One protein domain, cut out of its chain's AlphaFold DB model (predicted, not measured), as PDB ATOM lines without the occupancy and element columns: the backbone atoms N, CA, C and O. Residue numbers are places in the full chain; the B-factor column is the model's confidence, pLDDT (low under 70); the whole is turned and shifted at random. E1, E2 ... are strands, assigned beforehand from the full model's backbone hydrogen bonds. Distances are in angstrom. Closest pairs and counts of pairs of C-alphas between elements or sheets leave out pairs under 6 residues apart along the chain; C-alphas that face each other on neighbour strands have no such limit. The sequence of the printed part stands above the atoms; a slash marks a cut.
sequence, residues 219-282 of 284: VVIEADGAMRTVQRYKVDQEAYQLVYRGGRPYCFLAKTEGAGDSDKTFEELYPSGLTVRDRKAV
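What this domain is: This is residues 219 to 282 of the 284 residues of an uncharacterized protein of Clathrospora elynae (UniProt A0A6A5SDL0). A small, strongly twisted sheet of four strands, E2, E1, E4 and E3, makes the larger part, and a separate two-stranded hairpin, E5 and E6, is set off from it, joined to it by the loop of residues 255 to 263. The two parts are only loosely associated: E5 comes near E3, while E6 is apart from the four-stranded sheet. The printed part has 64 residues with no named helix and six strands, E1 to E6 in order along the chain; the larger sheet has the order E2, E1, E4, E3 and is mixed, and the smaller is antiparallel. The class is all strand, though under half of the residues, 30 of 64, are in named elements. The whole is compact, with a radius of gyration of the C-alphas of 12.0 A and spans of 35 by 29 by 24 A.

Where its parts are: Start with the longest strand, E4, residues 248 to 254: find C-alpha 248 at (13.155, -71.901, -51.244) and go 18.3 A to C-alpha 254. E3, residues 240 to 245, comes before it and is 16.2 A long. E1, residues 219 to 221, begins at C-alpha 219 at (12.917, -74.245, -37.599) and is 6.6 A long; E2, residues 227 to 230, measures 10.0 A. Farther on, E5, residues 264 to 268, and E6, residues 274 to 278, are each 12.7 A long; E6 ends at C-alpha 278 at (28.541, -83.445, -48.464).

How they stand to each other: In the larger sheet, look first at the inner strands E1 and E4, which are parallel at 43 degrees; N 221 and O 252 are within hydrogen-bond range at 2.8 A. Beside E4, the edge strand E3 is antiparallel at 147 degrees and forms a hairpin with it; find N 243 and O 251 at 2.8 A. Beside E1, the edge strand E2 is antiparallel at 139 degrees, also a hairpin, with N 220 and O 228 at 2.9 A. From edge to edge the strands' lines turn by 104 degrees. In the hairpin of E5 and E6, antiparallel at 154 degrees, N 275 and O 267 are 2.7 A apart. E3 and E5 are near each other, with 5 pairs of C-alphas within 10 A. E4 is apart from E5 and from E6.

The domain as a whole: The two C-alphas farthest apart, those of Tyr 233 and Val 282, are 35.2 A from each other. The printed part has no cut. The links E2 to E3 and E4 to E5 are short, with 9 residues each; the other three are tight. The mean pLDDT of the printed part is 70.9, and residues 257 to 282, which include E5 and E6, are under 70 in this model.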
ATOM      1  N   VAL A 219      12.182 -73.101 -38.138       88.94
ATOM      2  CA  VAL A 219      12.917 -74.245 -37.599       88.94
ATOM      3  C   VAL A 219      14.392 -73.888 -37.500       88.94
ATOM      4  O   VAL A 219      14.980 -73.419 -38.476       88.94
ATOM      5  N   VAL A 220      14.970 -74.125 -36.327       88.94
ATOM      6  CA  VAL A 220      16.414 -74.131 -36.103       88.94
ATOM      7  C   VAL A 220      16.872 -75.568 -35.908       88.94
ATOM      8  O   VAL A 220      16.222 -76.327 -35.187       88.94
ATOM      9  N   ILE A 221      17.980 -75.909 -36.555       87.06
ATOM     10  CA  ILE A 221      18.722 -77.152 -36.383       87.06
ATOM     11  C   ILE A 221      20.060 -76.790 -35.735       87.06
ATOM     12  O   ILE A 221      20.833 -75.999 -36.283       87.06
ATOM     13  N   GLU A 222      20.293 -77.336 -34.551       88.31
ATOM     14  CA  GLU A 222      21.509 -77.143 -33.770       88.31
ATOM     15  C   GLU A 222      22.667 -77.995 -34.315       88.31
ATOM     16  O   GLU A 222      22.482 -78.865 -35.169       88.31
ATOM     17  N   ALA A 223      23.887 -77.737 -33.836       85.31
ATOM     18  CA  ALA A 223      25.091 -78.430 -34.306       85.31
ATOM     19  C   ALA A 223      25.080 -79.945 -34.013       85.31
ATOM     20  O   ALA A 223      25.694 -80.714 -34.748       85.31
ATOM     21  N   ASP A 224      24.358 -80.369 -32.973       80.25
ATOM     22  CA  ASP A 224      24.130 -81.772 -32.604       80.25
ATOM     23  C   ASP A 224      22.934 -82.410 -33.345       80.25
ATOM     24  O   ASP A 224      22.598 -83.570 -33.112       80.25
ATOM     25  N   GLY A 225      22.285 -81.662 -34.247       78.44
ATOM     26  CA  GLY A 225      21.097 -82.090 -34.984       78.44
ATOM     27  C   GLY A 225      19.782 -81.918 -34.220       78.44
ATOM     28  O   GLY A 225      18.723 -82.205 -34.789       78.44
ATOM     29  N   ALA A 226      19.803 -81.432 -32.973       84.25
ATOM     30  CA  ALA A 226      18.583 -81.122 -32.241       84.25
ATOM     31  C   ALA A 226      17.780 -80.036 -32.968       84.25
ATOM     32  O   ALA A 226      18.327 -79.092 -33.539       84.25
ATOM     33  N   MET A 227      16.455 -80.164 -32.944       85.25
ATOM     34  CA  MET A 227      15.555 -79.211 -33.588       85.25
ATOM     35  C   MET A 227      14.828 -78.380 -32.542       85.25
ATOM     36  O   MET A 227      14.502 -78.857 -31.455       85.25
ATOM     37  N   ARG A 228      14.525 -77.133 -32.891       89.19
ATOM     38  CA  ARG A 228      13.594 -76.302 -32.129       89.19
ATOM     39  C   ARG A 228      12.904 -75.281 -33.012       89.19
ATOM     40  O   ARG A 228      13.329 -74.977 -34.126       89.19
ATOM     41  N   THR A 229      11.831 -74.720 -32.481       88.00
ATOM     42  CA  THR A 229      11.061 -73.663 -33.141       88.00
ATOM     43  C   THR A 229      11.350 -72.312 -32.503       88.00
ATOM     44  O   THR A 229      11.407 -72.177 -31.282       88.00
ATOM     45  N   VAL A 230      11.544 -71.283 -33.325       86.06
ATOM     46  CA  VAL A 230      11.871 -69.933 -32.849       86.06
ATOM     47  C   VAL A 230      11.236 -68.868 -33.731       86.06
ATOM     48  O   VAL A 230      11.107 -69.029 -34.941       86.06
ATOM     49  N   GLN A 231      10.831 -67.745 -33.141       81.25
ATOM     50  CA  GLN A 231      10.366 -66.598 -33.919       81.25
ATOM     51  C   GLN A 231      11.503 -66.082 -34.804       81.25
ATOM     52  O   GLN A 231      12.605 -65.828 -34.321       81.25
ATOM     53  N   ARG A 232      11.231 -65.878 -36.096       82.69
ATOM     54  CA  ARG A 232      12.254 -65.522 -37.095       82.69
ATOM     55  C   ARG A 232      13.126 -64.332 -36.687       82.69
ATOM     56  O   ARG A 232      14.319 -64.339 -36.977       82.69
ATOM     57  N   TYR A 233      12.552 -63.311 -36.049       81.12
ATOM     58  CA  TYR A 233      13.295 -62.112 -35.647       81.12
ATOM     59  C   TYR A 233      14.258 -62.351 -34.472       81.12
ATOM     60  O   TYR A 233      15.151 -61.541 -34.263       81.12
ATOM     61  N   LYS A 234      14.088 -63.452 -33.728       86.88
ATOM     62  CA  LYS A 234      14.969 -63.875 -32.630       86.88
ATOM     63  C   LYS A 234      16.097 -64.803 -33.086       86.88
ATOM     64  O   LYS A 234      16.903 -65.213 -32.263       86.88
ATOM     65  N   VAL A 235      16.125 -65.193 -34.362       86.44
ATOM     66  CA  VAL A 235      17.218 -66.009 -34.898       86.44
ATOM     67  C   VAL A 235      18.453 -65.134 -35.046       86.44
ATOM     68  O   VAL A 235      18.440 -64.184 -35.835       86.44
ATOM     69  N   ASP A 236      19.504 -65.493 -34.318       92.69
ATOM     70  CA  ASP A 236      20.827 -64.901 -34.451       92.69
ATOM     71  C   ASP A 236      21.426 -65.244 -35.828       92.69
ATOM     72  O   ASP A 236      21.574 -66.408 -36.198       92.69
ATOM     73  N   GLN A 237      21.726 -64.216 -36.618       87.94
ATOM     74  CA  GLN A 237      22.259 -64.374 -37.975       87.94
ATOM     75  C   GLN A 237      23.773 -64.612 -37.992       87.94
ATOM     76  O   GLN A 237      24.323 -65.035 -39.014       87.94
ATOM     77  N   GLU A 238      24.454 -64.351 -36.878       91.81
ATOM     78  CA  GLU A 238      25.868 -64.652 -36.695       91.81
ATOM     79  C   GLU A 238      26.038 -66.129 -36.352       91.81
ATOM     80  O   GLU A 238      26.827 -66.799 -37.016       91.81
ATOM     81  N   ALA A 239      25.211 -66.664 -35.450       91.44
ATOM     82  CA  ALA A 239      25.257 -68.070 -35.048       91.44
ATOM     83  C   ALA A 239      24.604 -69.044 -36.050       91.44
ATOM     84  O   ALA A 239      25.016 -70.202 -36.130       91.44
ATOM     85  N   TYR A 240      23.610 -68.609 -36.836       89.19
ATOM     86  CA  TYR A 240      22.853 -69.494 -37.732       89.19
ATOM     87  C   TYR A 240      22.854 -69.020 -39.189       89.19
ATOM     88  O   TYR A 240      22.809 -67.826 -39.485       89.19
ATOM     89  N   GLN A 241      22.853 -69.968 -40.127       89.56
ATOM     90  CA  GLN A 241      22.736 -69.721 -41.565       89.56
ATOM     91  C   GLN A 241      21.405 -70.227 -42.126       89.56
ATOM     92  O   GLN A 241      20.869 -71.235 -41.671       89.56
ATOM     93  N   LEU A 242      20.862 -69.528 -43.127       85.81
ATOM     94  CA  LEU A 242      19.621 -69.923 -43.794       85.81
ATOM     95  C   LEU A 242      19.901 -70.977 -44.871       85.81
ATOM     96  O   LEU A 242      20.586 -70.693 -45.850       85.81
ATOM     97  N   VAL A 243      19.298 -72.153 -44.726       82.06
ATOM     98  CA  VAL A 243      19.364 -73.247 -45.698       82.06
ATOM     99  C   VAL A 243      18.214 -73.132 -46.697       82.06
ATOM    100  O   VAL A 243      17.087 -72.777 -46.335       82.06
ATOM    101  N   TYR A 244      18.495 -73.454 -47.961       78.19
ATOM    102  CA  TYR A 244      17.511 -73.491 -49.039       78.19
ATOM    103  C   TYR A 244      17.288 -74.923 -49.529       78.19
ATOM    104  O   TYR A 244      18.232 -75.692 -49.676       78.19
ATOM    105  N   ARG A 245      16.039 -75.263 -49.855       73.44
ATOM    106  CA  ARG A 245      15.643 -76.532 -50.480       73.44
ATOM    107  C   ARG A 245      14.777 -76.215 -51.694       73.44
ATOM    108  O   ARG A 245      13.808 -75.469 -51.584       73.44
ATOM    109  N   GLY A 246      15.164 -76.700 -52.877       73.62
ATOM    110  CA  GLY A 246      14.455 -76.384 -54.128       73.62
ATOM    111  C   GLY A 246      14.361 -74.877 -54.417       73.62
ATOM    112  O   GLY A 246      13.315 -74.388 -54.836       73.62
ATOM    113  N   GLY A 247      15.419 -74.119 -54.101       78.12
ATOM    114  CA  GLY A 247      15.458 -72.658 -54.265       78.12
ATOM    115  C   GLY A 247      14.600 -71.871 -53.265       78.12
ATOM    116  O   GLY A 247      14.468 -70.654 -53.397       78.12
ATOM    117  N   ARG A 248      14.019 -72.529 -52.254       75.19
ATOM    118  CA  ARG A 248      13.155 -71.901 -51.244       75.19
ATOM    119  C   ARG A 248      13.792 -71.946 -49.855       75.19
ATOM    120  O   ARG A 248      14.417 -72.953 -49.533       75.19
ATOM    121  N   PRO A 249      13.620 -70.903 -49.022       81.81
ATOM    122  CA  PRO A 249      14.038 -70.942 -47.623       81.81
ATOM    123  C   PRO A 249      13.414 -72.132 -46.887       81.81
ATOM    124  O   PRO A 249      12.199 -72.320 -46.977       81.81
ATOM    125  N   TYR A 250      14.237 -72.889 -46.162       79.31
ATOM    126  CA  TYR A 250      13.840 -74.123 -45.480       79.31
ATOM    127  C   TYR A 250      13.962 -73.997 -43.954       79.31
ATOM    128  O   TYR A 250      12.953 -73.896 -43.260       79.31
ATOM    129  N   CYS A 251      15.185 -73.923 -43.427       85.31
ATOM    130  CA  CYS A 251      15.459 -73.849 -41.989       85.31
ATOM    131  C   CYS A 251      16.715 -73.016 -41.698       85.31
ATOM    132  O   CYS A 251      17.453 -72.639 -42.610       85.31
ATOM    133  N   PHE A 252      16.960 -72.737 -40.422       86.94
ATOM    134  CA  PHE A 252      18.208 -72.154 -39.942       86.94
ATOM    135  C   PHE A 252      19.090 -73.246 -39.352       86.94
ATOM    136  O   PHE A 252      18.620 -74.035 -38.543       86.94
ATOM    137  N   LEU A 253      20.353 -73.295 -39.755       86.88
ATOM    138  CA  LEU A 253      21.319 -74.284 -39.288       86.88
ATOM    139  C   LEU A 253      22.434 -73.591 -38.512       86.88
ATOM    140  O   LEU A 253      22.917 -72.548 -38.958       86.88
ATOM    141  N   ALA A 254      22.844 -74.164 -37.382       89.75
ATOM    142  CA  ALA A 254      23.986 -73.670 -36.622       89.75
ATOM    143  C   ALA A 254      25.245 -73.639 -37.504       89.75
ATOM    144  O   ALA A 254      25.549 -74.598 -38.221       89.75
ATOM    145  N   LYS A 255      25.977 -72.523 -37.474       87.38
ATOM    146  CA  LYS A 255      27.286 -72.435 -38.124       87.38
ATOM    147  C   LYS A 255      28.292 -73.194 -37.263       87.38
ATOM    148  O   LYS A 255      28.447 -72.905 -36.084       87.38
ATOM    149  N   THR A 256      28.973 -74.166 -37.853       74.00
ATOM    150  CA  THR A 256      30.084 -74.875 -37.208       74.00
ATOM    151  C   THR A 256      31.401 -74.251 -37.654       74.00
ATOM    152  O   THR A 256      31.595 -74.049 -38.857       74.00
ATOM    153  N   GLU A 257      32.312 -73.969 -36.721       58.84
ATOM    154  CA  GLU A 257      33.657 -73.491 -37.059       58.84
ATOM    155  C   GLU A 257      34.356 -74.478 -38.010       58.84
ATOM    156  O   GLU A 257      34.311 -75.692 -37.816       58.84
ATOM    157  N   GLY A 258      34.947 -73.962 -39.092       54.16
ATOM    158  CA  GLY A 258      35.651 -74.763 -40.101       54.16
ATOM    159  C   GLY A 258      34.788 -75.335 -41.236       54.16
ATOM    160  O   GLY A 258      35.341 -75.861 -42.200       54.16
ATOM    161  N   ALA A 259      33.458 -75.195 -41.200       48.69
ATOM    162  CA  ALA A 259      32.605 -75.571 -42.330       48.69
ATOM    163  C   ALA A 259      32.532 -74.431 -43.359       48.69
ATOM    164  O   ALA A 259      31.552 -73.689 -43.417       48.69
ATOM    165  N   GLY A 260      33.586 -74.292 -44.168       46.25
ATOM    166  CA  GLY A 260      33.528 -73.501 -45.399       46.25
ATOM    167  C   GLY A 260      32.367 -73.970 -46.279       46.25
ATOM    168  O   GLY A 260      32.057 -75.160 -46.269       46.25
ATOM    169  N   ASP A 261      31.730 -73.010 -46.959       48.06
ATOM    170  CA  ASP A 261      30.613 -73.112 -47.917       48.06
ATOM    171  C   ASP A 261      30.313 -74.553 -48.360       48.06
ATOM    172  O   ASP A 261      30.816 -75.052 -49.367       48.06
ATOM    173  N   SER A 262      29.591 -75.282 -47.509       48.31
ATOM    174  CA  SER A 262      29.461 -76.725 -47.666       48.31
ATOM    175  C   SER A 262      28.121 -76.990 -48.316       48.31
ATOM    176  O   SER A 262      27.064 -76.743 -47.732       48.31
ATOM    177  N   ASP A 263      28.201 -77.466 -49.556       54.78
ATOM    178  CA  ASP A 263      27.115 -77.994 -50.377       54.78
ATOM    179  C   ASP A 263      26.565 -79.254 -49.683       54.78
ATOM    180  O   ASP A 263      26.825 -80.391 -50.066       54.78
ATOM    181  N   LYS A 264      25.901 -79.054 -48.542       57.34
ATOM    182  CA  LYS A 264      25.373 -80.104 -47.676       57.34
ATOM    183  C   LYS A 264      23.953 -80.427 -48.106       57.34
ATOM    184  O   LYS A 264      23.089 -79.556 -48.193       57.34
ATOM    185  N   THR A 265      23.706 -81.706 -48.331       51.88
ATOM    186  CA  THR A 265      22.370 -82.267 -48.485       51.88
ATOM    187  C   THR A 265      21.950 -82.886 -47.162       51.88
ATOM    188  O   THR A 265      22.727 -83.576 -46.503       51.88
ATOM    189  N   PHE A 266      20.730 -82.577 -46.745       58.31
ATOM    190  CA  PHE A 266      20.146 -83.078 -45.510       58.31
ATOM    191  C   PHE A 266      19.145 -84.160 -45.890       58.31
ATOM    192  O   PHE A 266      18.208 -83.889 -46.639       58.31
ATOM    193  N   GLU A 267      19.383 -85.372 -45.410       57.88
ATOM    194  CA  GLU A 267      18.513 -86.521 -45.615       57.88
ATOM    195  C   GLU A 267      18.094 -87.050 -44.246       57.88
ATOM    196  O   GLU A 267      18.923 -87.482 -43.444       57.88
ATOM    197  N   GLU A 268      16.807 -86.951 -43.935       61.19
ATOM    198  CA  GLU A 268      16.279 -87.364 -42.640       61.19
ATOM    199  C   GLU A 268      16.358 -88.897 -42.469       61.19
ATOM    200  O   GLU A 268      15.872 -89.654 -43.310       61.19
ATOM    201  N   LEU A 269      16.942 -89.369 -41.361       48.06
ATOM    202  CA  LEU A 269      16.906 -90.778 -40.961       48.06
ATOM    203  C   LEU A 269      15.769 -90.986 -39.965       48.06
ATOM    204  O   LEU A 269      15.774 -90.460 -38.854       48.06
ATOM    205  N   TYR A 270      14.789 -91.792 -40.354       44.19
ATOM    206  CA  TYR A 270      13.712 -92.224 -39.466       44.19
ATOM    207  C   TYR A 270      14.064 -93.548 -38.772       44.19
ATOM    208  O   TYR A 270      14.653 -94.410 -39.424       44.19
ATOM    209  N   PRO A 271      13.680 -93.768 -37.491       36.09
ATOM    210  CA  PRO A 271      12.902 -92.899 -36.589       36.09
ATOM    211  C   PRO A 271      13.726 -91.843 -35.821       36.09
ATOM    212  O   PRO A 271      13.157 -91.086 -35.035       36.09
ATOM    213  N   SER A 272      15.041 -91.776 -36.025       40.59
ATOM    214  CA  SER A 272      15.905 -90.748 -35.437       40.59
ATOM    215  C   SER A 272      17.159 -90.534 -36.279       40.59
ATOM    216  O   SER A 272      17.825 -91.506 -36.639       40.59
ATOM    217  N   GLY A 273      17.516 -89.269 -36.498       47.78
ATOM    218  CA  GLY A 273      18.767 -88.862 -37.129       47.78
ATOM    219  C   GLY A 273      18.572 -87.919 -38.314       47.78
ATOM    220  O   GLY A 273      17.543 -87.901 -38.983       47.78
ATOM    221  N   LEU A 274      19.597 -87.123 -38.583       55.81
ATOM    222  CA  LEU A 274      19.722 -86.299 -39.777       55.81
ATOM    223  C   LEU A 274      21.029 -86.722 -40.438       55.81
ATOM    224  O   LEU A 274      22.099 -86.532 -39.860       55.81
ATOM    225  N   THR A 275      20.967 -87.312 -41.627       56.84
ATOM    226  CA  THR A 275      22.178 -87.508 -42.419       56.84
ATOM    227  C   THR A 275      22.518 -86.184 -43.071       56.84
ATOM    228  O   THR A 275      21.782 -85.679 -43.916       56.84
ATOM    229  N   VAL A 276      23.654 -85.620 -42.687       58.66
ATOM    230  CA  VAL A 276      24.246 -84.479 -43.378       58.66
ATOM    231  C   VAL A 276      25.282 -85.040 -44.346       58.66
ATOM    232  O   VAL A 276      26.346 -85.477 -43.915       58.66
ATOM    233  N   ARG A 277      24.973 -85.081 -45.646       55.62
ATOM    234  CA  ARG A 277      25.923 -85.525 -46.680       55.62
ATOM    235  C   ARG A 277      26.539 -84.330 -47.385       55.62
ATOM    236  O   ARG A 277      25.818 -83.451 -47.849       55.62
ATOM    237  N   ASP A 278      27.858 -84.331 -47.524       52.72
ATOM    238  CA  ASP A 278      28.541 -83.445 -48.464       52.72
ATOM    239  C   ASP A 278      28.216 -83.902 -49.895       52.72
ATOM    240  O   ASP A 278      28.381 -85.078 -50.229       52.72
ATOM    241  N   ARG A 279      27.730 -83.000 -50.749       49.12
ATOM    242  CA  ARG A 279      27.371 -83.320 -52.137       49.12
ATOM    243  C   ARG A 279      28.578 -83.796 -52.946       49.12
ATOM    244  O   ARG A 279      28.395 -84.575 -53.877       49.12
ATOM    245  N   LYS A 280      29.804 -83.420 -52.553       48.03
ATOM    246  CA  LYS A 280      31.044 -83.925 -53.171       48.03
ATOM    247  C   LYS A 280      31.307 -85.409 -52.891       48.03
ATOM    248  O   LYS A 280      32.065 -86.025 -53.630       48.03
ATOM    249  N   ALA A 281      30.685 -85.991 -51.863       46.22
ATOM    250  CA  ALA A 281      30.857 -87.402 -51.505       46.22
ATOM    251  C   ALA A 281      29.878 -88.355 -52.222       46.22
ATOM    252  O   ALA A 281      30.027 -89.564 -52.110       46.22
ATOM    253  N   VAL A 282      28.878 -87.834 -52.946       43.75
ATOM    254  CA  VAL A 282      27.853 -88.642 -53.648       43.75
ATOM    255  C   VAL A 282      28.217 -88.874 -55.126       43.75
ATOM    256  O   VAL A 282      27.552 -89.630 -55.824       43.75
TER     257      VAL A 282